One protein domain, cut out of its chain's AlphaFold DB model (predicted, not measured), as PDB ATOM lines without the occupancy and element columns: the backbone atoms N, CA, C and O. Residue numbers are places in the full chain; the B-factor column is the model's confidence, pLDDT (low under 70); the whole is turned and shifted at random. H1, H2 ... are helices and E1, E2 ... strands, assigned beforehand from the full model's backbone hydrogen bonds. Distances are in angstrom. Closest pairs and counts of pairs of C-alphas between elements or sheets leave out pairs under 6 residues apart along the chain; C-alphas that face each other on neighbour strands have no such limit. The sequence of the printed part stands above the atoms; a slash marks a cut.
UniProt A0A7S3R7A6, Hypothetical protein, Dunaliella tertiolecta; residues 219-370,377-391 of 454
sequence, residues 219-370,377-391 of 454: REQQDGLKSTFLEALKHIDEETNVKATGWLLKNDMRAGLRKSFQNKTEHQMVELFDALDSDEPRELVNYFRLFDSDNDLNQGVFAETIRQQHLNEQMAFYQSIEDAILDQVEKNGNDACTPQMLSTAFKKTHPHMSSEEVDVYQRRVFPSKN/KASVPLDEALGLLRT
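This is residues 219 to 370 and 377 to 391 of the 454 residues of the protein "Hypothetical protein" of Dunaliella tertiolecta (UniProt A0A7S3R7A6). Two separate lobes are strung on one long helix, H4, which runs from one lobe to the other and makes the long axis. The first lobe holds H1, H2, H3 and the small two-strand sheet E1 and E2, and of these H3 packs on the first residues of H4, 301 to 309; in the second lobe H5 packs on residues 320 to 328 of H4, H6 packs on H5, and H7 packs on H6. The printed part has 167 residues, with seven named helices and two named strands in the order H1 E1 H2 H3 E2 H4 H5 H6 H7; the sheet is antiparallel and the class is mostly helix. The whole is loose, with a radius of gyration of the C-alphas of 20.4 A, and elongated, spanning 59 by 31 by 30 A.

H1, residues 219 to 240, is 31.5 A long and begins at C-alpha 219, (-5.542, -51.394, 6.725). E1, residues 247 to 249, is followed directly by H2, residues 250 to 260. H3, residues 266 to 279, is 20.0 A long, and E2 is residues 284 to 286. H4, residues 301 to 332, is 46.2 A long, from (10.146, -59.156, 8.486) to (-20.768, -43.688, 39.144). H5 is residues 339 to 349, H6 residues 355 to 365 and H7 residues 382 to 390, with C-alpha 390 at (-13.998, -49.195, 17.424).

H1 touches H2 with residues 229 to 236 alone, at a steep tilt of 52 degrees; the closest C-alphas, of Leu 233 and Gly 256, are 6.2 A apart. E1 and E2 are antiparallel neighbours, with N 248 and O 285 3.0 A apart and N 285 and O 248 2.8 A apart, both within hydrogen-bond range. H2 and H3 form a helical hairpin and only just touch, with 3 pairs of C-alphas within 8 A, the closest those of Arg 254 and Phe 273 at 6.9 A. H3 touches residues 301 to 309 of H4, opposite ways at a shallow tilt of 23 degrees, closest at the C-alphas of Ala 275 and Phe 302, 4.7 A. H5 touches residues 320 to 328 of H4 at a steep tilt of 54 degrees, closest at the C-alphas of Ala 324 and Ala 345, 5.1 A. H6 touches H5, closest at the C-alphas of Pro 339 and Gln 362, 6.4 A, and touches H7, closest at those of Val 365 and Leu 388, 5.2 A. H4 and H6 are apart. Every O i to N i+4 pair is within hydrogen-bond range in H1, H2, H3, H5, H6 and H7, and 27 of 28 are in H4.

The two C-alphas farthest apart, of Val 242 and Gly 333, are 63.7 A apart. Residues 371 to 376 are not printed, and C-alphas 370 and 377 are 11.4 A apart across the cut. The link E2 to H4, residues 287 to 300, is long. The mean pLDDT of the printed part is 86.4; residues 368 to 370, 377 to 378 and 391 are under 70.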
ATOM      1  N   ARG A 219      -6.311 -51.103   7.949       86.50
ATOM      2  CA  ARG A 219      -5.542 -51.394   6.725       86.50
ATOM      3  C   ARG A 219      -5.174 -50.118   5.976       86.50
ATOM      4  O   ARG A 219      -4.040 -49.976   5.536       86.50
ATOM      5  N   GLU A 220      -6.106 -49.177   5.883       87.94
ATOM      6  CA  GLU A 220      -5.861 -47.870   5.263       87.94
ATOM      7  C   GLU A 220      -4.877 -47.044   6.098       87.94
ATOM      8  O   GLU A 220      -4.013 -46.367   5.546       87.94
ATOM      9  N   GLN A 221      -4.942 -47.168   7.426       86.81
ATOM     10  CA  GLN A 221      -3.962 -46.582   8.336       86.81
ATOM     11  C   GLN A 221      -2.566 -47.194   8.143       86.81
ATOM     12  O   GLN A 221      -1.591 -46.449   8.094       86.81
ATOM     13  N   GLN A 222      -2.448 -48.517   7.972       89.12
ATOM     14  CA  GLN A 222      -1.166 -49.170   7.668       89.12
ATOM     15  C   GLN A 222      -0.594 -48.729   6.313       89.12
ATOM     16  O   GLN A 222       0.599 -48.435   6.222       89.12
ATOM     17  N   ASP A 223      -1.433 -48.620   5.281       88.69
ATOM     18  CA  ASP A 223      -1.028 -48.110   3.966       88.69
ATOM     19  C   ASP A 223      -0.581 -46.635   4.047       88.69
ATOM     20  O   ASP A 223       0.433 -46.242   3.457       88.69
ATOM     21  N   GLY A 224      -1.298 -45.818   4.822       88.75
ATOM     22  CA  GLY A 224      -0.946 -44.424   5.097       88.75
ATOM     23  C   GLY A 224       0.361 -44.289   5.881       88.75
ATOM     24  O   GLY A 224       1.194 -43.441   5.552       88.75
ATOM     25  N   LEU A 225       0.589 -45.165   6.861       88.38
ATOM     26  CA  LEU A 225       1.822 -45.220   7.641       88.38
ATOM     27  C   LEU A 225       3.022 -45.571   6.757       88.38
ATOM     28  O   LEU A 225       4.034 -44.871   6.798       88.38
ATOM     29  N   LYS A 226       2.886 -46.606   5.918       90.31
ATOM     30  CA  LYS A 226       3.889 -46.977   4.910       90.31
ATOM     31  C   LYS A 226       4.216 -45.788   4.009       90.31
ATOM     32  O   LYS A 226       5.386 -45.461   3.833       90.31
ATOM     33  N   SER A 227       3.193 -45.129   3.465       90.12
ATOM     34  CA  SER A 227       3.366 -44.001   2.539       90.12
ATOM     35  C   SER A 227       4.089 -42.828   3.208       90.12
ATOM     36  O   SER A 227       5.097 -42.352   2.693       90.12
ATOM     37  N   THR A 228       3.651 -42.441   4.408       89.25
ATOM     38  CA  THR A 228       4.258 -41.353   5.194       89.25
ATOM     39  C   THR A 228       5.716 -41.652   5.543       89.25
ATOM     40  O   THR A 228       6.578 -40.774   5.486       89.25
ATOM     41  N   PHE A 229       6.022 -42.901   5.897       90.88
ATOM     42  CA  PHE A 229       7.384 -43.305   6.219       90.88
ATOM     43  C   PHE A 229       8.292 -43.309   4.983       90.88
ATOM     44  O   PHE A 229       9.397 -42.775   5.040       90.88
ATOM     45  N   LEU A 230       7.820 -43.832   3.847       91.12
ATOM     46  CA  LEU A 230       8.561 -43.790   2.582       91.12
ATOM     47  C   LEU A 230       8.833 -42.354   2.118       91.12
ATOM     48  O   LEU A 230       9.923 -42.068   1.627       91.12
ATOM     49  N   GLU A 231       7.881 -41.440   2.304       90.62
ATOM     50  CA  GLU A 231       8.072 -40.012   2.030       90.62
ATOM     51  C   GLU A 231       9.127 -39.385   2.950       90.62
ATOM     52  O   GLU A 231       9.993 -38.645   2.477       90.62
ATOM     53  N   ALA A 232       9.113 -39.720   4.243       89.62
ATOM     54  CA  ALA A 232      10.122 -39.250   5.189       89.62
ATOM     55  C   ALA A 232      11.530 -39.752   4.828       89.62
ATOM     56  O   ALA A 232      12.486 -38.977   4.870       89.62
ATOM     57  N   LEU A 233      11.661 -41.021   4.430       91.25
ATOM     58  CA  LEU A 233      12.931 -41.577   3.959       91.25
ATOM     59  C   LEU A 233      13.390 -40.924   2.658       91.25
ATOM     60  O   LEU A 233      14.557 -40.569   2.538       91.25
ATOM     61  N   LYS A 234      12.475 -40.695   1.714       92.44
ATOM     62  CA  LYS A 234      12.785 -39.983   0.472       92.44
ATOM     63  C   LYS A 234      13.342 -38.583   0.745       92.44
ATOM     64  O   LYS A 234      14.296 -38.184   0.091       92.44
ATOM     65  N   HIS A 235      12.792 -37.863   1.721       90.50
ATOM     66  CA  HIS A 235      13.317 -36.556   2.116       90.50
ATOM     67  C   HIS A 235      14.745 -36.652   2.673       90.50
ATOM     68  O   HIS A 235      15.592 -35.836   2.334       90.50
ATOM     69  N   ILE A 236      15.031 -37.665   3.498       90.75
ATOM     70  CA  ILE A 236      16.383 -37.905   4.032       90.75
ATOM     71  C   ILE A 236      17.357 -38.274   2.899       90.75
ATOM     72  O   ILE A 236      18.500 -37.814   2.885       90.75
ATOM     73  N   ASP A 237      16.906 -39.067   1.926       92.94
ATOM     74  CA  ASP A 237      17.678 -39.420   0.729       92.94
ATOM     75  C   ASP A 237      17.989 -38.179  -0.114       92.94
ATOM     76  O   ASP A 237      19.133 -37.987  -0.492       92.94
ATOM     77  N   GLU A 238      17.030 -37.274  -0.324       92.69
ATOM     78  CA  GLU A 238      17.241 -36.000  -1.036       92.69
ATOM     79  C   GLU A 238      18.114 -34.987  -0.272       92.69
ATOM     80  O   GLU A 238      18.738 -34.119  -0.880       92.69
ATOM     81  N   GLU A 239      18.163 -35.064   1.058       89.00
ATOM     82  CA  GLU A 239      19.090 -34.259   1.864       89.00
ATOM     83  C   GLU A 239      20.524 -34.800   1.787       89.00
ATOM     84  O   GLU A 239      21.487 -34.030   1.750       89.00
ATOM     85  N   THR A 240      20.666 -36.125   1.762       87.38
ATOM     86  CA  THR A 240      21.968 -36.810   1.763       87.38
ATOM     87  C   THR A 240      22.570 -36.864   0.362       87.38
ATOM     88  O   THR A 240      23.771 -36.665   0.168       87.38
ATOM     89  N   ASN A 241      21.719 -37.101  -0.631       81.94
ATOM     90  CA  ASN A 241      22.040 -37.204  -2.041       81.94
ATOM     91  C   ASN A 241      21.361 -36.057  -2.792       81.94
ATOM     92  O   ASN A 241      20.204 -35.755  -2.560       81.94
ATOM     93  N   VAL A 242      22.028 -35.466  -3.790       82.00
ATOM     94  CA  VAL A 242      21.471 -34.353  -4.600       82.00
ATOM     95  C   VAL A 242      20.104 -34.693  -5.243       82.00
ATOM     96  O   VAL A 242      19.381 -33.796  -5.678       82.00
ATOM     97  N   LYS A 243      19.750 -35.985  -5.334       86.94
ATOM     98  CA  LYS A 243      18.446 -36.513  -5.762       86.94
ATOM     99  C   LYS A 243      18.129 -37.806  -5.006       86.94
ATOM    100  O   LYS A 243      19.057 -38.551  -4.709       86.94
ATOM    101  N   ALA A 244      16.840 -38.120  -4.845       88.19
ATOM    102  CA  ALA A 244      16.382 -39.422  -4.358       88.19
ATOM    103  C   ALA A 244      16.924 -40.560  -5.239       88.19
ATOM    104  O   ALA A 244      16.599 -40.660  -6.427       88.19
ATOM    105  N   THR A 245      17.760 -41.406  -4.651       90.31
ATOM    106  CA  THR A 245      18.373 -42.569  -5.295       90.31
ATOM    107  C   THR A 245      17.617 -43.863  -5.005       90.31
ATOM    108  O   THR A 245      17.752 -44.826  -5.763       90.31
ATOM    109  N   GLY A 246      16.810 -43.898  -3.941       92.19
ATOM    110  CA  GLY A 246      16.190 -45.119  -3.427       92.19
ATOM    111  C   GLY A 246      17.072 -45.915  -2.473       92.19
ATOM    112  O   GLY A 246      16.674 -47.000  -2.049       92.19
ATOM    113  N   TRP A 247      18.260 -45.398  -2.150       94.06
ATOM    114  CA  TRP A 247      19.255 -46.070  -1.326       94.06
ATOM    115  C   TRP A 247      19.696 -45.172  -0.180       94.06
ATOM    116  O   TRP A 247      20.107 -44.035  -0.390       94.06
ATOM    117  N   LEU A 248      19.658 -45.713   1.033       94.75
ATOM    118  CA  LEU A 248      20.077 -45.012   2.243       94.75
ATOM    119  C   LEU A 248      21.039 -45.871   3.055       94.75
ATOM    120  O   LEU A 248      20.944 -47.099   3.051       94.75
ATOM    121  N   LEU A 249      21.962 -45.231   3.773       94.88
ATOM    122  CA  LEU A 249      22.772 -45.929   4.767       94.88
ATOM    123  C   LEU A 249      21.889 -46.343   5.948       94.88
ATOM    124  O   LEU A 249      20.972 -45.620   6.344       94.88
ATOM    125  N   LYS A 250      22.206 -47.476   6.577       95.00
ATOM    126  CA  LYS A 250      21.480 -47.961   7.763       95.00
ATOM    127  C   LYS A 250      21.393 -46.934   8.887       95.00
ATOM    128  O   LYS A 250      20.364 -46.839   9.550       95.00
ATOM    129  N   ASN A 251      22.442 -46.145   9.103       94.31
ATOM    130  CA  ASN A 251      22.427 -45.104  10.132       94.31
ATOM    131  C   ASN A 251      21.359 -44.034   9.851       94.31
ATOM    132  O   ASN A 251      20.633 -43.654  10.770       94.31
ATOM    133  N   ASP A 252      21.204 -43.633   8.589       93.62
ATOM    134  CA  ASP A 252      20.197 -42.657   8.165       93.62
ATOM    135  C   ASP A 252      18.789 -43.262   8.216       93.62
ATOM    136  O   ASP A 252      17.855 -42.618   8.696       93.62
ATOM    137  N   MET A 253      18.643 -44.541   7.851       93.81
ATOM    138  CA  MET A 253      17.395 -45.298   8.028       93.81
ATOM    139  C   MET A 253      16.965 -45.352   9.499       93.81
ATOM    140  O   MET A 253      15.809 -45.081   9.824       93.81
ATOM    141  N   ARG A 254      17.891 -45.663  10.417       94.44
ATOM    142  CA  ARG A 254      17.621 -45.713  11.864       94.44
ATOM    143  C   ARG A 254      17.273 -44.334  12.429       94.44
ATOM    144  O   ARG A 254      16.415 -44.234  13.310       94.44
ATOM    145  N   ALA A 255      17.907 -43.272  11.932       90.88
ATOM    146  CA  ALA A 255      17.553 -41.899  12.282       90.88
ATOM    147  C   ALA A 255      16.152 -41.527  11.765       90.88
ATOM    148  O   ALA A 255      15.348 -40.974  12.521       90.88
ATOM    149  N   GLY A 256      15.829 -41.904  10.525       90.38
ATOM    150  CA  GLY A 256      14.504 -41.744   9.927       90.38
ATOM    151  C   GLY A 256      13.419 -42.464  10.722       90.38
ATOM    152  O   GLY A 256      12.416 -41.851  11.077       90.38
ATOM    153  N   LEU A 257      13.661 -43.718  11.114       91.12
ATOM    154  CA  LEU A 257      12.770 -44.489  11.983       91.12
ATOM    155  C   LEU A 257      12.470 -43.752  13.295       91.12
ATOM    156  O   LEU A 257      11.305 -43.572  13.638       91.12
ATOM    157  N   ARG A 258      13.492 -43.264  14.008       92.00
ATOM    158  CA  ARG A 258      13.279 -42.508  15.259       92.00
ATOM    159  C   ARG A 258      12.497 -41.215  15.042       92.00
ATOM    160  O   ARG A 258      11.683 -40.841  15.880       92.00
ATOM    161  N   LYS A 259      12.740 -40.530  13.923       88.44
ATOM    162  CA  LYS A 259      12.057 -39.278  13.581       88.44
ATOM    163  C   LYS A 259      10.582 -39.506  13.241       88.44
ATOM    164  O   LYS A 259       9.743 -38.715  13.673       88.44
ATOM    165  N   SER A 260      10.278 -40.568  12.494       87.56
ATOM    166  CA  SER A 260       8.921 -40.923  12.063       87.56
ATOM    167  C   SER A 260       8.092 -41.584  13.168       87.56
ATOM    168  O   SER A 260       6.880 -41.396  13.204       87.56
ATOM    169  N   PHE A 261       8.723 -42.316  14.090       88.31
ATOM    170  CA  PHE A 261       8.044 -43.101  15.123       88.31
ATOM    171  C   PHE A 261       8.368 -42.633  16.550       88.31
ATOM    172  O   PHE A 261       8.884 -43.384  17.372       88.31
ATOM    173  N   GLN A 262       8.022 -41.386  16.873       84.56
ATOM    174  CA  GLN A 262       8.373 -40.752  18.159       84.56
ATOM    175  C   GLN A 262       7.684 -41.375  19.380       84.56
ATOM    176  O   GLN A 262       8.172 -41.248  20.499       84.56
ATOM    177  N   ASN A 263       6.551 -42.045  19.168       81.12
ATOM    178  CA  ASN A 263       5.748 -42.628  20.243       81.12
ATOM    179  C   ASN A 263       6.132 -44.082  20.561       81.12
ATOM    180  O   ASN A 263       5.573 -44.665  21.490       81.12
ATOM    181  N   LYS A 264       7.055 -44.686  19.797       88.50
ATOM    182  CA  LYS A 264       7.495 -46.064  20.036       88.50
ATOM    183  C   LYS A 264       8.446 -46.132  21.224       88.50
ATOM    184  O   LYS A 264       9.275 -45.255  21.443       88.50
ATOM    185  N   THR A 265       8.339 -47.217  21.982       91.06
ATOM    186  CA  THR A 265       9.282 -47.523  23.064       91.06
ATOM    187  C   THR A 265      10.646 -47.924  22.502       91.06
ATOM    188  O   THR A 265      10.736 -48.455  21.396       91.06
ATOM    189  N   GLU A 266      11.717 -47.760  23.285       92.62
ATOM    190  CA  GLU A 266      13.059 -48.193  22.860       92.62
ATOM    191  C   GLU A 266      13.112 -49.688  22.511       92.62
ATOM    192  O   GLU A 266      13.792 -50.067  21.566       92.62
ATOM    193  N   HIS A 267      12.345 -50.538  23.204       93.06
ATOM    194  CA  HIS A 267      12.252 -51.962  22.866       93.06
ATOM    195  C   HIS A 267      11.661 -52.184  21.466       93.06
ATOM    196  O   HIS A 267      12.222 -52.932  20.672       93.06
ATOM    197  N   GLN A 268      10.549 -51.513  21.144       90.44
ATOM    198  CA  GLN A 268       9.936 -51.590  19.813       90.44
ATOM    199  C   GLN A 268      10.864 -51.037  18.726       90.44
ATOM    200  O   GLN A 268      10.888 -51.559  17.615       90.44
ATOM    201  N   MET A 269      11.643 -49.998  19.040       94.50
ATOM    202  CA  MET A 269      12.632 -49.442  18.116       94.50
ATOM    203  C   MET A 269      13.784 -50.410  17.846       94.50
ATOM    204  O   MET A 269      14.184 -50.552  16.694       94.50
ATOM    205  N   VAL A 270      14.296 -51.092  18.873       94.75
ATOM    206  CA  VAL A 270      15.330 -52.129  18.712       94.75
ATOM    207  C   VAL A 270      14.808 -53.280  17.857       94.75
ATOM    208  O   VAL A 270      15.479 -53.663  16.910       94.75
ATOM    209  N   GLU A 271      13.583 -53.747  18.104       95.62
ATOM    210  CA  GLU A 271      12.948 -54.796  17.294       95.62
ATOM    211  C   GLU A 271      12.863 -54.407  15.805       95.62
ATOM    212  O   GLU A 271      13.139 -55.223  14.932       95.62
ATOM    213  N   LEU A 272      12.555 -53.140  15.500       95.31
ATOM    214  CA  LEU A 272      12.559 -52.631  14.123       95.31
ATOM    215  C   LEU A 272      13.961 -52.564  13.513       95.31
ATOM    216  O   LEU A 272      14.112 -52.780  12.312       95.31
ATOM    217  N   PHE A 273      14.986 -52.244  14.306       95.25
ATOM    218  CA  PHE A 273      16.369 -52.245  13.826       95.25
ATOM    219  C   PHE A 273      16.855 -53.661  13.536       95.25
ATOM    220  O   PHE A 273      17.444 -53.877  12.481       95.25
ATOM    221  N   ASP A 274      16.547 -54.610  14.417       95.50
ATOM    222  CA  ASP A 274      16.888 -56.018  14.236       95.50
ATOM    223  C   ASP A 274      16.165 -56.600  13.009       95.50
ATOM    224  O   ASP A 274      16.779 -57.294  12.197       95.50
ATOM    225  N   ALA A 275      14.886 -56.257  12.814       94.75
ATOM    226  CA  ALA A 275      14.124 -56.659  11.634       94.75
ATOM    227  C   ALA A 275      14.694 -56.052  10.337       94.75
ATOM    228  O   ALA A 275      14.842 -56.756   9.339       94.75
ATOM    229  N   LEU A 276      15.087 -54.771  10.361       94.69
ATOM    230  CA  LEU A 276      15.756 -54.115   9.232       94.69
ATOM    231  C   LEU A 276      17.099 -54.779   8.902       94.69
ATOM    232  O   LEU A 276      17.424 -54.971   7.732       94.69
ATOM    233  N   ASP A 277      17.889 -55.120   9.922       93.75
ATOM    234  CA  ASP A 277      19.184 -55.774   9.747       93.75
ATOM    235  C   ASP A 277      19.050 -57.201   9.202       93.75
ATOM    236  O   ASP A 277      19.927 -57.646   8.456       93.75
ATOM    237  N   SER A 278      17.960 -57.890   9.549       93.69
ATOM    238  CA  SER A 278      17.617 -59.214   9.029       93.69
ATOM    239  C   SER A 278      17.218 -59.172   7.551       93.69
ATOM    240  O   SER A 278      17.712 -59.986   6.771       93.69
ATOM    241  N   ASP A 279      16.350 -58.234   7.160       92.75
ATOM    242  CA  ASP A 279      15.876 -58.115   5.773       92.75
ATOM    243  C   ASP A 279      16.971 -57.586   4.833       92.75
ATOM    244  O   ASP A 279      17.136 -58.069   3.712       92.75
ATOM    245  N   GLU A 280      17.755 -56.611   5.297       92.62
ATOM    246  CA  GLU A 280      18.809 -55.962   4.522       92.62
ATOM    247  C   GLU A 280      20.146 -56.072   5.271       92.62
ATOM    248  O   GLU A 280      20.528 -55.168   6.013       92.62
ATOM    249  N   PRO A 281      20.929 -57.154   5.089       90.00
ATOM    250  CA  PRO A 281      22.178 -57.361   5.832       90.00
ATOM    251  C   PRO A 281      23.303 -56.397   5.422       90.00
ATOM    252  O   PRO A 281      24.322 -56.300   6.103       90.00
ATOM    253  N   ARG A 282      23.146 -55.676   4.306       92.69
ATOM    254  CA  ARG A 282      24.136 -54.721   3.783       92.69
ATOM    255  C   ARG A 282      24.003 -53.359   4.465       92.69
ATOM    256  O   ARG A 282      22.942 -53.003   4.947       92.69
ATOM    257  N   GLU A 283      25.068 -52.560   4.449       93.75
ATOM    258  CA  GLU A 283      25.048 -51.191   5.006       93.75
ATOM    259  C   GLU A 283      24.162 -50.214   4.218       93.75
ATOM    260  O   GLU A 283      23.663 -49.237   4.772       93.75
ATOM    261  N   LEU A 284      23.975 -50.477   2.922       94.31
ATOM    262  CA  LEU A 284      23.098 -49.724   2.029       94.31
ATOM    263  C   LEU A 284      21.776 -50.470   1.869       94.31
ATOM    264  O   LEU A 284      21.769 -51.634   1.473       94.31
ATOM    265  N   VAL A 285      20.684 -49.763   2.130       95.00
ATOM    266  CA  VAL A 285      19.319 -50.286   2.188       95.00
ATOM    267  C   VAL A 285      18.503 -49.729   1.026       95.00
ATOM    268  O   VAL A 285      18.474 -48.514   0.826       95.00
ATOM    269  N   ASN A 286      17.805 -50.599   0.289       93.69
ATOM    270  CA  ASN A 286      16.844 -50.182  -0.732       93.69
ATOM    271  C   ASN A 286      15.462 -49.973  -0.107       93.69
ATOM    272  O   ASN A 286      14.668 -50.907   0.027       93.69
ATOM    273  N   TYR A 287      15.148 -48.733   0.255       92.12
ATOM    274  CA  TYR A 287      13.919 -48.455   0.994       92.12
ATOM    275  C   TYR A 287      12.639 -48.565   0.161       92.12
ATOM    276  O   TYR A 287      11.567 -48.718   0.741       92.12
ATOM    277  N   PHE A 288      12.720 -48.565  -1.174       88.88
ATOM    278  CA  PHE A 288      11.546 -48.826  -2.011       88.88
ATOM    279  C   PHE A 288      11.076 -50.278  -1.913       88.88
ATOM    280  O   PHE A 288       9.875 -50.522  -1.944       88.88
ATOM    281  N   ARG A 289      12.013 -51.222  -1.758       90.50
ATOM    282  CA  ARG A 289      11.722 -52.662  -1.745       90.50
ATOM    283  C   ARG A 289      11.380 -53.224  -0.372       90.50
ATOM    284  O   ARG A 289      10.799 -54.297  -0.292       90.50
ATOM    285  N   LEU A 290      11.680 -52.487   0.696       89.25
ATOM    286  CA  LEU A 290      11.424 -52.894   2.085       89.25
ATOM    287  C   LEU A 290       9.955 -53.237   2.382       89.25
ATOM    288  O   LEU A 290       9.673 -53.941   3.344       89.25
ATOM    289  N   PHE A 291       9.023 -52.737   1.571       89.12
ATOM    290  CA  PHE A 291       7.586 -52.962   1.729       89.12
ATOM    291  C   PHE A 291       6.944 -53.656   0.525       89.12
ATOM    292  O   PHE A 291       5.716 -53.584   0.371       89.12
ATOM    293  N   ASP A 292       7.751 -54.237  -0.362       88.44
ATOM    294  CA  ASP A 292       7.247 -55.052  -1.459       88.44
ATOM    295  C   ASP A 292       6.823 -56.421  -0.915       88.44
ATOM    296  O   ASP A 292       7.455 -56.979  -0.018       88.44
ATOM    297  N   SER A 293       5.722 -56.942  -1.450       84.81
ATOM    298  CA  SER A 293       5.294 -58.316  -1.192       84.81
ATOM    299  C   SER A 293       5.932 -59.251  -2.216       84.81
ATOM    300  O   SER A 293       6.076 -58.888  -3.388       84.81
ATOM    301  N   ASP A 294       6.280 -60.461  -1.790       80.88
ATOM    302  CA  ASP A 294       6.720 -61.521  -2.691       80.88
ATOM    303  C   ASP A 294       5.543 -62.137  -3.481       80.88
ATOM    304  O   ASP A 294       4.383 -61.723  -3.371       80.88
ATOM    305  N   ASN A 295       5.840 -63.134  -4.321       72.00
ATOM    306  CA  ASN A 295       4.825 -63.839  -5.116       72.00
ATOM    307  C   ASN A 295       3.794 -64.586  -4.253       72.00
ATOM    308  O   ASN A 295       2.687 -64.854  -4.722       72.00
ATOM    309  N   ASP A 296       4.158 -64.903  -3.012       71.81
ATOM    310  CA  ASP A 296       3.331 -65.602  -2.037       71.81
ATOM    311  C   ASP A 296       2.604 -64.627  -1.094       71.81
ATOM    312  O   ASP A 296       1.932 -65.067  -0.166       71.81
ATOM    313  N   LEU A 297       2.662 -63.320  -1.389       77.06
ATOM    314  CA  LEU A 297       2.095 -62.206  -0.620       77.06
ATOM    315  C   LEU A 297       2.776 -61.933   0.729       77.06
ATOM    316  O   LEU A 297       2.345 -61.009   1.422       77.06
ATOM    317  N   ASN A 298       3.852 -62.641   1.075       81.00
ATOM    318  CA  ASN A 298       4.600 -62.355   2.295       81.00
ATOM    319  C   ASN A 298       5.376 -61.048   2.131       81.00
ATOM    320  O   ASN A 298       5.853 -60.709   1.042       81.00
ATOM    321  N   GLN A 299       5.495 -60.303   3.223       85.56
ATOM    322  CA  GLN A 299       6.316 -59.099   3.278       85.56
ATOM    323  C   GLN A 299       7.613 -59.404   4.030       85.56
ATOM    324  O   GLN A 299       7.715 -60.405   4.738       85.56
ATOM    325  N   GLY A 300       8.626 -58.549   3.864       88.69
ATOM    326  CA  GLY A 300       9.834 -58.626   4.688       88.69
ATOM    327  C   GLY A 300       9.497 -58.530   6.179       88.69
ATOM    328  O   GLY A 300       8.500 -57.901   6.559       88.69
ATOM    329  N   VAL A 301      10.341 -59.126   7.027       91.38
ATOM    330  CA  VAL A 301      10.146 -59.156   8.486       91.38
ATOM    331  C   VAL A 301       9.979 -57.738   9.026       91.38
ATOM    332  O   VAL A 301       9.126 -57.491   9.871       91.38
ATOM    333  N   PHE A 302      10.718 -56.772   8.484       93.56
ATOM    334  CA  PHE A 302      10.615 -55.365   8.848       93.56
ATOM    335  C   PHE A 302       9.215 -54.783   8.623       93.56
ATOM    336  O   PHE A 302       8.653 -54.133   9.512       93.56
ATOM    337  N   ALA A 303       8.635 -55.010   7.443       92.81
ATOM    338  CA  ALA A 303       7.303 -54.516   7.118       92.81
ATOM    339  C   ALA A 303       6.239 -55.180   8.006       92.81
ATOM    340  O   ALA A 303       5.361 -54.487   8.529       92.81
ATOM    341  N   GLU A 304       6.353 -56.489   8.242       92.00
ATOM    342  CA  GLU A 304       5.466 -57.219   9.150       92.00
ATOM    343  C   GLU A 304       5.566 -56.698  10.590       92.00
ATOM    344  O   GLU A 304       4.536 -56.431  11.215       92.00
ATOM    345  N   THR A 305       6.778 -56.449  11.100       92.88
ATOM    346  CA  THR A 305       6.996 -55.888  12.440       92.88
ATOM    347  C   THR A 305       6.353 -54.509  12.584       92.88
ATOM    348  O   THR A 305       5.657 -54.268  13.572       92.88
ATOM    349  N   ILE A 306       6.503 -53.603  11.605       92.81
ATOM    350  CA  ILE A 306       5.839 -52.285  11.641       92.81
ATOM    351  C   ILE A 306       4.321 -52.452  11.729       92.81
ATOM    352  O   ILE A 306       3.672 -51.814  12.566       92.81
ATOM    353  N   ARG A 307       3.752 -53.316  10.883       92.69
ATOM    354  CA  ARG A 307       2.306 -53.564  10.827       92.69
ATOM    355  C   ARG A 307       1.789 -54.159  12.133       92.69
ATOM    356  O   ARG A 307       0.774 -53.689  12.653       92.69
ATOM    357  N   GLN A 308       2.501 -55.134  12.691       92.06
ATOM    358  CA  GLN A 308       2.138 -55.789  13.941       92.06
ATOM    359  C   GLN A 308       2.259 -54.844  15.141       92.06
ATOM    360  O   GLN A 308       1.358 -54.798  15.980       92.06
ATOM    361  N   GLN A 309       3.332 -54.053  15.222       92.06
ATOM    362  CA  GLN A 309       3.474 -53.046  16.272       92.06
ATOM    363  C   GLN A 309       2.362 -51.995  16.187       92.06
ATOM    364  O   GLN A 309       1.774 -51.672  17.215       92.06
ATOM    365  N   HIS A 310       2.022 -51.515  14.986       90.06
ATOM    366  CA  HIS A 310       0.920 -50.566  14.799       90.06
ATOM    367  C   HIS A 310      -0.434 -51.154  15.226       90.06
ATOM    368  O   HIS A 310      -1.211 -50.494  15.914       90.06
ATOM    369  N   LEU A 311      -0.703 -52.418  14.882       89.38
ATOM    370  CA  LEU A 311      -1.902 -53.124  15.338       89.38
ATOM    371  C   LEU A 311      -1.957 -53.202  16.872       89.38
ATOM    372  O   LEU A 311      -2.991 -52.919  17.475       89.38
ATOM    373  N   ASN A 312      -0.839 -53.555  17.511       89.06
ATOM    374  CA  ASN A 312      -0.745 -53.637  18.968       89.06
ATOM    375  C   ASN A 312      -0.950 -52.268  19.635       89.06
ATOM    376  O   ASN A 312      -1.643 -52.185  20.647       89.06
ATOM    377  N   GLU A 313      -0.388 -51.204  19.060       87.50
ATOM    378  CA  GLU A 313      -0.572 -49.823  19.518       87.50
ATOM    379  C   GLU A 313      -2.043 -49.401  19.438       87.50
ATOM    380  O   GLU A 313      -2.576 -48.867  20.408       87.50
ATOM    381  N   GLN A 314      -2.726 -49.713  18.334       86.31
ATOM    382  CA  GLN A 314      -4.153 -49.422  18.177       86.31
ATOM    383  C   GLN A 314      -5.021 -50.205  19.168       86.31
ATOM    384  O   GLN A 314      -5.915 -49.646  19.802       86.31
ATOM    385  N   MET A 315      -4.733 -51.491  19.379       86.44
ATOM    386  CA  MET A 315      -5.435 -52.275  20.400       86.44
ATOM    387  C   MET A 315      -5.203 -51.709  21.806       86.44
ATOM    388  O   MET A 315      -6.153 -51.571  22.575       86.44
ATOM    389  N   ALA A 316      -3.961 -51.347  22.143       85.56
ATOM    390  CA  ALA A 316      -3.625 -50.747  23.432       85.56
ATOM    391  C   ALA A 316      -4.316 -49.387  23.629       85.56
ATOM    392  O   ALA A 316      -4.813 -49.100  24.720       85.56
ATOM    393  N   PHE A 317      -4.406 -48.584  22.567       86.19
ATOM    394  CA  PHE A 317      -5.131 -47.319  22.549       86.19
ATOM    395  C   PHE A 317      -6.603 -47.517  22.928       86.19
ATOM    396  O   PHE A 317      -7.055 -46.958  23.933       86.19
ATOM    397  N   TYR A 318      -7.335 -48.369  22.204       84.75
ATOM    398  CA  TYR A 318      -8.747 -48.633  22.500       84.75
ATOM    399  C   TYR A 318      -8.949 -49.264  23.878       84.75
ATOM    400  O   TYR A 318      -9.863 -48.867  24.602       84.75
ATOM    401  N   GLN A 319      -8.071 -50.190  24.270       85.44
ATOM    402  CA  GLN A 319      -8.103 -50.818  25.587       85.44
ATOM    403  C   GLN A 319      -7.948 -49.783  26.710       85.44
ATOM    404  O   GLN A 319      -8.706 -49.817  27.676       85.44
ATOM    405  N   SER A 320      -7.024 -48.827  26.573       86.75
ATOM    406  CA  SER A 320      -6.809 -47.788  27.587       86.75
ATOM    407  C   SER A 320      -8.033 -46.881  27.768       86.75
ATOM    408  O   SER A 320      -8.380 -46.518  28.895       86.75
ATOM    409  N   ILE A 321      -8.719 -46.548  26.669       87.12
ATOM    410  CA  ILE A 321      -9.939 -45.736  26.693       87.12
ATOM    411  C   ILE A 321     -11.076 -46.524  27.336       87.12
ATOM    412  O   ILE A 321     -11.770 -45.996  28.201       87.12
ATOM    413  N   GLU A 322     -11.240 -47.787  26.953       86.44
ATOM    414  CA  GLU A 322     -12.236 -48.678  27.539       86.44
ATOM    415  C   GLU A 322     -12.034 -48.840  29.050       86.44
ATOM    416  O   GLU A 322     -12.982 -48.658  29.814       86.44
ATOM    417  N   ASP A 323     -10.800 -49.077  29.499       85.94
ATOM    418  CA  ASP A 323     -10.467 -49.170  30.923       85.94
ATOM    419  C   ASP A 323     -10.785 -47.864  31.666       85.94
ATOM    420  O   ASP A 323     -11.301 -47.883  32.786       85.94
ATOM    421  N   ALA A 324     -10.540 -46.711  31.037       88.44
ATOM    422  CA  ALA A 324     -10.866 -45.409  31.609       88.44
ATOM    423  C   ALA A 324     -12.376 -45.109  31.643       88.44
ATOM    424  O   ALA A 324     -12.810 -44.329  32.498       88.44
ATOM    425  N   ILE A 325     -13.170 -45.696  30.743       86.62
ATOM    426  CA  ILE A 325     -14.638 -45.628  30.777       86.62
ATOM    427  C   ILE A 325     -15.169 -46.549  31.879       86.62
ATOM    428  O   ILE A 325     -15.975 -46.101  32.693       86.62
ATOM    429  N   LEU A 326     -14.674 -47.787  31.961       84.94
ATOM    430  CA  LEU A 326     -15.028 -48.753  33.007       84.94
ATOM    431  C   LEU A 326     -14.735 -48.203  34.409       84.94
ATOM    432  O   LEU A 326     -15.604 -48.242  35.275       84.94
ATOM    433  N   ASP A 327     -13.570 -47.577  34.608       85.62
ATOM    434  CA  ASP A 327     -13.218 -46.875  35.853       85.62
ATOM    435  C   ASP A 327     -14.271 -45.835  36.273       85.62
ATOM    436  O   ASP A 327     -14.457 -45.573  37.463       85.62
ATOM    437  N   GLN A 328     -14.895 -45.158  35.307       84.88
ATOM    438  CA  GLN A 328     -15.901 -44.131  35.572       84.88
ATOM    439  C   GLN A 328     -17.282 -44.742  35.804       84.88
ATOM    440  O   GLN A 328     -18.004 -44.270  36.679       84.88
ATOM    441  N   VAL A 329     -17.632 -45.796  35.063       84.75
ATOM    442  CA  VAL A 329     -18.855 -46.589  35.268       84.75
ATOM    443  C   VAL A 329     -18.878 -47.170  36.684       84.75
ATOM    444  O   VAL A 329     -19.840 -46.939  37.412       84.75
ATOM    445  N   GLU A 330     -17.787 -47.812  37.118       83.44
ATOM    446  CA  GLU A 330     -17.640 -48.393  38.464       83.44
ATOM    447  C   GLU A 330     -17.799 -47.336  39.573       83.44
ATOM    448  O   GLU A 330     -18.415 -47.597  40.605       83.44
ATOM    449  N   LYS A 331     -17.274 -46.120  39.364       84.06
ATOM    450  CA  LYS A 331     -17.386 -45.013  40.333       84.06
ATOM    451  C   LYS A 331     -18.781 -44.405  40.397       84.06
ATOM    452  O   LYS A 331     -19.202 -43.971  41.466       84.06
ATOM    453  N   ASN A 332     -19.466 -44.337  39.260       81.88
ATOM    454  CA  ASN A 332     -20.768 -43.688  39.144       81.88
ATOM    455  C   ASN A 332     -21.934 -44.660  39.393       81.88
ATOM    456  O   ASN A 332     -23.051 -44.202  39.625       81.88
ATOM    457  N   GLY A 333     -21.694 -45.976  39.338       78.06
ATOM    458  CA  GLY A 333     -22.716 -47.014  39.500       78.06
ATOM    459  C   GLY A 333     -23.744 -47.051  38.363       78.06
ATOM    460  O   GLY A 333     -24.893 -47.413  38.598       78.06
ATOM    461  N   ASN A 334     -23.362 -46.614  37.157       76.12
ATOM    462  CA  ASN A 334     -24.256 -46.506  36.002       76.12
ATOM    463  C   ASN A 334     -23.656 -47.216  34.782       76.12
ATOM    464  O   ASN A 334     -22.641 -46.758  34.261       76.12
ATOM    465  N   ASP A 335     -24.321 -48.263  34.291       77.44
ATOM    466  CA  ASP A 335     -23.883 -49.115  33.166       77.44
ATOM    467  C   ASP A 335     -24.016 -48.457  31.776       77.44
ATOM    468  O   ASP A 335     -23.886 -49.108  30.734       77.44
ATOM    469  N   ALA A 336     -24.283 -47.150  31.729       82.44
ATOM    470  CA  ALA A 336     -24.445 -46.404  30.491       82.44
ATOM    471  C   ALA A 336     -23.286 -45.424  30.257       82.44
ATOM    472  O   ALA A 336     -22.883 -44.666  31.141       82.44
ATOM    473  N   CYS A 337     -22.784 -45.391  29.024       83.50
ATOM    474  CA  CYS A 337     -21.757 -44.454  28.590       83.50
ATOM    475  C   CYS A 337     -22.393 -43.108  28.210       83.50
ATOM    476  O   CYS A 337     -23.339 -43.054  27.418       83.50
ATOM    477  N   THR A 338     -21.862 -42.011  28.755       86.88
ATOM    478  CA  THR A 338     -22.264 -40.637  28.405       86.88
ATOM    479  C   THR A 338     -21.151 -39.919  27.628       86.88
ATOM    480  O   THR A 338     -19.972 -40.243  27.807       86.88
ATOM    481  N   PRO A 339     -21.467 -38.887  26.821       85.44
ATOM    482  CA  PRO A 339     -20.449 -38.118  26.095       85.44
ATOM    483  C   PRO A 339     -19.393 -37.486  27.016       85.44
ATOM    484  O   PRO A 339     -18.214 -37.409  26.673       85.44
ATOM    485  N   GLN A 340     -19.802 -37.073  28.223       85.50
ATOM    486  CA  GLN A 340     -18.901 -36.508  29.231       85.50
ATOM    487  C   GLN A 340     -17.918 -37.549  29.769       85.50
ATOM    488  O   GLN A 340     -16.739 -37.234  29.951       85.50
ATOM    489  N   MET A 341     -18.375 -38.788  29.981       85.56
ATOM    490  CA  MET A 341     -17.502 -39.880  30.415       85.56
ATOM    491  C   MET A 341     -16.456 -40.206  29.353       85.56
ATOM    492  O   MET A 341     -15.275 -40.346  29.675       85.56
ATOM    493  N   LEU A 342     -16.873 -40.232  28.083       86.81
ATOM    494  CA  LEU A 342     -15.979 -40.448  26.949       86.81
ATOM    495  C   LEU A 342     -14.931 -39.326  26.842       86.81
ATOM    496  O   LEU A 342     -13.737 -39.606  26.800       86.81
ATOM    497  N   SER A 343     -15.343 -38.053  26.899       87.94
ATOM    498  CA  SER A 343     -14.411 -36.909  26.895       87.94
ATOM    499  C   SER A 343     -13.410 -36.968  28.053       87.94
ATOM    500  O   SER A 343     -12.218 -36.715  27.874       87.94
ATOM    501  N   THR A 344     -13.882 -37.338  29.244       89.12
ATOM    502  CA  THR A 344     -13.036 -37.471  30.435       89.12
ATOM    503  C   THR A 344     -12.055 -38.636  30.293       89.12
ATOM    504  O   THR A 344     -10.890 -38.497  30.662       89.12
ATOM    505  N   ALA A 345     -12.490 -39.757  29.708       89.38
ATOM    506  CA  ALA A 345     -11.636 -40.910  29.437       89.38
ATOM    507  C   ALA A 345     -10.517 -40.560  28.446       89.38
ATOM    508  O   ALA A 345      -9.352 -40.853  28.722       89.38
ATOM    509  N   PHE A 346     -10.836 -39.852  27.358       88.62
ATOM    510  CA  PHE A 346      -9.841 -39.362  26.399       88.62
ATOM    511  C   PHE A 346      -8.839 -38.401  27.039       88.62
ATOM    512  O   PHE A 346      -7.641 -38.602  26.902       88.62
ATOM    513  N   LYS A 347      -9.294 -37.414  27.820       89.50
ATOM    514  CA  LYS A 347      -8.387 -36.471  28.505       89.50
ATOM    515  C   LYS A 347      -7.480 -37.148  29.534       89.50
ATOM    516  O   LYS A 347      -6.354 -36.706  29.733       89.50
ATOM    517  N   LYS A 348      -7.972 -38.197  30.202       89.50
ATOM    518  CA  LYS A 348      -7.198 -38.971  31.183       89.50
ATOM    519  C   LYS A 348      -6.130 -39.839  30.513       89.50
ATOM    520  O   LYS A 348      -5.030 -39.943  31.042       89.50
ATOM    521  N   THR A 349      -6.469 -40.485  29.399       88.25
ATOM    522  CA  THR A 349      -5.596 -41.455  28.711       88.25
ATOM    523  C   THR A 349      -4.649 -40.789  27.717       88.25
ATOM    524  O   THR A 349      -3.483 -41.156  27.647       88.25
ATOM    525  N   HIS A 350      -5.124 -39.765  27.009       86.75
ATOM    526  CA  HIS A 350      -4.410 -39.065  25.946       86.75
ATOM    527  C   HIS A 350      -4.515 -37.541  26.139       86.75
ATOM    528  O   HIS A 350      -5.268 -36.873  25.426       86.75
ATOM    529  N   PRO A 351      -3.749 -36.951  27.081       85.75
ATOM    530  CA  PRO A 351      -3.834 -35.522  27.403       85.75
ATOM    531  C   PRO A 351      -3.496 -34.583  26.236       85.75
ATOM    532  O   PRO A 351      -3.901 -33.424  26.243       85.75
ATOM    533  N   HIS A 352      -2.738 -35.075  25.252       80.50
ATOM    534  CA  HIS A 352      -2.310 -34.317  24.075       80.50
ATOM    535  C   HIS A 352      -3.327 -34.334  22.927       80.50
ATOM    536  O   HIS A 352      -3.128 -33.625  21.945       80.50
ATOM    537  N   MET A 353      -4.397 -35.127  23.037       83.19
ATOM    538  CA  MET A 353      -5.426 -35.199  22.003       83.19
ATOM    539  C   MET A 353      -6.229 -33.896  21.962       83.19
ATOM    540  O   MET A 353      -6.675 -33.386  22.996       83.19
ATOM    541  N   SER A 354      -6.421 -33.353  20.763       86.88
ATOM    542  CA  SER A 354      -7.179 -32.122  20.566       86.88
ATOM    543  C   SER A 354      -8.671 -32.336  20.846       86.88
ATOM    544  O   SER A 354      -9.209 -33.437  20.717       86.88
ATOM    545  N   SER A 355      -9.381 -31.262  21.209       84.12
ATOM    546  CA  SER A 355     -10.836 -31.345  21.412       84.12
ATOM    547  C   SER A 355     -11.576 -31.743  20.130       84.12
ATOM    548  O   SER A 355     -12.611 -32.394  20.211       84.12
ATOM    549  N   GLU A 356     -11.043 -31.380  18.962       84.06
ATOM    550  CA  GLU A 356     -11.633 -31.700  17.660       84.06
ATOM    551  C   GLU A 356     -11.540 -33.198  17.346       84.06
ATOM    552  O   GLU A 356     -12.513 -33.796  16.887       84.06
ATOM    553  N   GLU A 357     -10.408 -33.835  17.657       82.69
ATOM    554  CA  GLU A 357     -10.240 -35.287  17.515       82.69
ATOM    555  C   GLU A 357     -11.181 -36.048  18.451       82.69
ATOM    556  O   GLU A 357     -11.854 -36.989  18.030       82.69
ATOM    557  N   VAL A 358     -11.297 -35.605  19.706       85.31
ATOM    558  CA  VAL A 358     -12.241 -36.193  20.668       85.31
ATOM    559  C   VAL A 358     -13.684 -36.058  20.171       85.31
ATOM    560  O   VAL A 358     -14.466 -37.002  20.301       85.31
ATOM    561  N   ASP A 359     -14.042 -34.929  19.557       84.06
ATOM    562  CA  ASP A 359     -15.370 -34.718  18.980       84.06
ATOM    563  C   ASP A 359     -15.664 -35.685  17.826       84.06
ATOM    564  O   ASP A 359     -16.803 -36.137  17.686       84.06
ATOM    565  N   VAL A 360     -14.664 -36.050  17.016       83.56
ATOM    566  CA  VAL A 360     -14.826 -37.074  15.971       83.56
ATOM    567  C   VAL A 360     -15.229 -38.411  16.596       83.56
ATOM    568  O   VAL A 360     -16.199 -39.020  16.144       83.56
ATOM    569  N   TYR A 361     -14.557 -38.847  17.665       84.19
ATOM    570  CA  TYR A 361     -14.916 -40.084  18.371       84.19
ATOM    571  C   TYR A 361     -16.276 -39.990  19.068       84.19
ATOM    572  O   TYR A 361     -17.059 -40.940  19.029       84.19
ATOM    573  N   GLN A 362     -16.615 -38.837  19.646       85.25
ATOM    574  CA  GLN A 362     -17.940 -38.627  20.230       85.25
ATOM    575  C   GLN A 362     -19.051 -38.729  19.185       85.25
ATOM    576  O   GLN A 362     -20.078 -39.341  19.459       85.25
ATOM    577  N   ARG A 363     -18.855 -38.181  17.979       83.31
ATOM    578  CA  ARG A 363     -19.838 -38.287  16.887       83.31
ATOM    579  C   ARG A 363     -20.019 -39.721  16.389       83.31
ATOM    580  O   ARG A 363     -21.113 -40.042  15.933       83.31
ATOM    581  N   ARG A 364     -18.991 -40.575  16.499       80.94
ATOM    582  CA  ARG A 364     -19.095 -42.014  16.184       80.94
ATOM    583  C   ARG A 364     -20.039 -42.730  17.150       80.94
ATOM    584  O   ARG A 364     -20.944 -43.428  16.710       80.94
ATOM    585  N   VAL A 365     -19.861 -42.506  18.452       82.81
ATOM    586  CA  VAL A 365     -20.657 -43.163  19.504       82.81
ATOM    587  C   VAL A 365     -22.054 -42.542  19.642       82.81
ATOM    588  O   VAL A 365     -23.042 -43.243  19.857       82.81
ATOM    589  N   PHE A 366     -22.161 -41.223  19.473       83.62
ATOM    590  CA  PHE A 366     -23.394 -40.452  19.628       83.62
ATOM    591  C   PHE A 366     -23.753 -39.713  18.325       83.62
ATOM    592  O   PHE A 366     -23.713 -38.478  18.278       83.62
ATOM    593  N   PRO A 367     -24.130 -40.433  17.249       70.81
ATOM    594  CA  PRO A 367     -24.505 -39.805  15.989       70.81
ATOM    595  C   PRO A 367     -25.777 -38.969  16.179       70.81
ATOM    596  O   PRO A 367     -26.860 -39.485  16.470       70.81
ATOM    597  N   SER A 368     -25.654 -37.650  16.023       60.81
ATOM    598  CA  SER A 368     -26.796 -36.737  16.082       60.81
ATOM    599  C   SER A 368     -27.562 -36.815  14.763       60.81
ATOM    600  O   SER A 368     -27.088 -36.341  13.735       60.81
ATOM    601  N   LYS A 369     -28.748 -37.436  14.770       48.62
ATOM    602  CA  LYS A 369     -29.571 -37.596  13.557       48.62
ATOM    603  C   LYS A 369     -30.210 -36.288  13.065       48.62
ATOM    604  O   LYS A 369     -30.681 -36.272  11.939       48.62
ATOM    605  N   ASN A 370     -30.231 -35.214  13.869       44.62
ATOM    606  CA  ASN A 370     -30.783 -33.899  13.510       44.62
ATOM    607  C   ASN A 370     -30.223 -32.776  14.402       44.62
ATOM    608  O   ASN A 370     -30.060 -32.955  15.607       44.62
ATOM    609  N   LYS A 377     -29.998 -38.747  22.558       53.66
ATOM    610  CA  LYS A 377     -29.276 -39.961  23.005       53.66
ATOM    611  C   LYS A 377     -28.351 -39.561  24.158       53.66
ATOM    612  O   LYS A 377     -27.164 -39.343  23.953       53.66
ATOM    613  N   ALA A 378     -28.927 -39.353  25.345       65.88
ATOM    614  CA  ALA A 378     -28.189 -38.886  26.526       65.88
ATOM    615  C   ALA A 378     -27.214 -39.944  27.079       65.88
ATOM    616  O   ALA A 378     -26.230 -39.601  27.734       65.88
ATOM    617  N   SER A 379     -27.469 -41.218  26.785       73.81
ATOM    618  CA  SER A 379     -26.623 -42.340  27.166       73.81
ATOM    619  C   SER A 379     -26.825 -43.518  26.209       73.81
ATOM    620  O   SER A 379     -27.892 -43.670  25.608       73.81
ATOM    621  N   VAL A 380     -25.779 -44.322  26.035       82.38
ATOM    622  CA  VAL A 380     -25.771 -45.556  25.234       82.38
ATOM    623  C   VAL A 380     -25.274 -46.687  26.144       82.38
ATOM    624  O   VAL A 380     -24.396 -46.417  26.971       82.38
ATOM    625  N   PRO A 381     -25.818 -47.918  26.067       83.56
ATOM    626  CA  PRO A 381     -25.278 -49.057  26.812       83.56
ATOM    627  C   PRO A 381     -23.776 -49.208  26.570       83.56
ATOM    628  O   PRO A 381     -23.305 -48.961  25.459       83.56
ATOM    629  N   LEU A 382     -23.021 -49.594  27.599       80.56
ATOM    630  CA  LEU A 382     -21.562 -49.648  27.514       80.56
ATOM    631  C   LEU A 382     -21.067 -50.498  26.330       80.56
ATOM    632  O   LEU A 382     -20.219 -50.033  25.571       80.56
ATOM    633  N   ASP A 383     -21.648 -51.678  26.120       75.56
ATOM    634  CA  ASP A 383     -21.248 -52.588  25.039       75.56
ATOM    635  C   ASP A 383     -21.478 -51.986  23.644       75.56
ATOM    636  O   ASP A 383     -20.613 -52.079  22.770       75.56
ATOM    637  N   GLU A 384     -22.608 -51.297  23.437       79.81
ATOM    638  CA  GLU A 384     -22.902 -50.598  22.177       79.81
ATOM    639  C   GLU A 384     -21.933 -49.422  21.979       79.81
ATOM    640  O   GLU A 384     -21.407 -49.227  20.884       79.81
ATOM    641  N   ALA A 385     -21.634 -48.667  23.040       80.25
ATOM    642  CA  ALA A 385     -20.718 -47.535  22.964       80.25
ATOM    643  C   ALA A 385     -19.279 -47.961  22.629       80.25
ATOM    644  O   ALA A 385     -18.623 -47.319  21.807       80.25
ATOM    645  N   LEU A 386     -18.799 -49.050  23.234       79.50
ATOM    646  CA  LEU A 386     -17.474 -49.610  22.962       79.50
ATOM    647  C   LEU A 386     -17.387 -50.196  21.550       79.50
ATOM    648  O   LEU A 386     -16.385 -49.982  20.867       79.50
ATOM    649  N   GLY A 387     -18.447 -50.863  21.084       76.19
ATOM    650  CA  GLY A 387     -18.539 -51.330  19.703       76.19
ATOM    651  C   GLY A 387     -18.461 -50.178  18.698       76.19
ATOM    652  O   GLY A 387     -17.659 -50.228  17.770       76.19
ATOM    653  N   LEU A 388     -19.227 -49.104  18.923       79.31
ATOM    654  CA  LEU A 388     -19.250 -47.929  18.044       79.31
ATOM    655  C   LEU A 388     -17.945 -47.122  18.065       79.31
ATOM    656  O   LEU A 388     -17.587 -46.499  17.066       79.31
ATOM    657  N   LEU A 389     -17.222 -47.124  19.188       81.38
ATOM    658  CA  LEU A 389     -15.928 -46.449  19.304       81.38
ATOM    659  C   LEU A 389     -14.875 -47.075  18.378       81.38
ATOM    660  O   LEU A 389     -14.042 -46.360  17.813       81.38
ATOM    661  N   ARG A 390     -14.925 -48.404  18.240       76.50
ATOM    662  CA  ARG A 390     -13.998 -49.195  17.424       76.50
ATOM    663  C   ARG A 390     -14.368 -49.178  15.944       76.50
ATOM    664  O   ARG A 390     -13.487 -49.320  15.106       76.50
ATOM    665  N   THR A 391     -15.636 -48.951  15.605       69.00
ATOM    666  CA  THR A 391     -16.045 -48.795  14.205       69.00
ATOM    667  C   THR A 391     -15.623 -47.428  13.645       69.00
ATOM    668  O   THR A 391     -15.801 -46.403  14.315       69.00
TER     669      THR A 391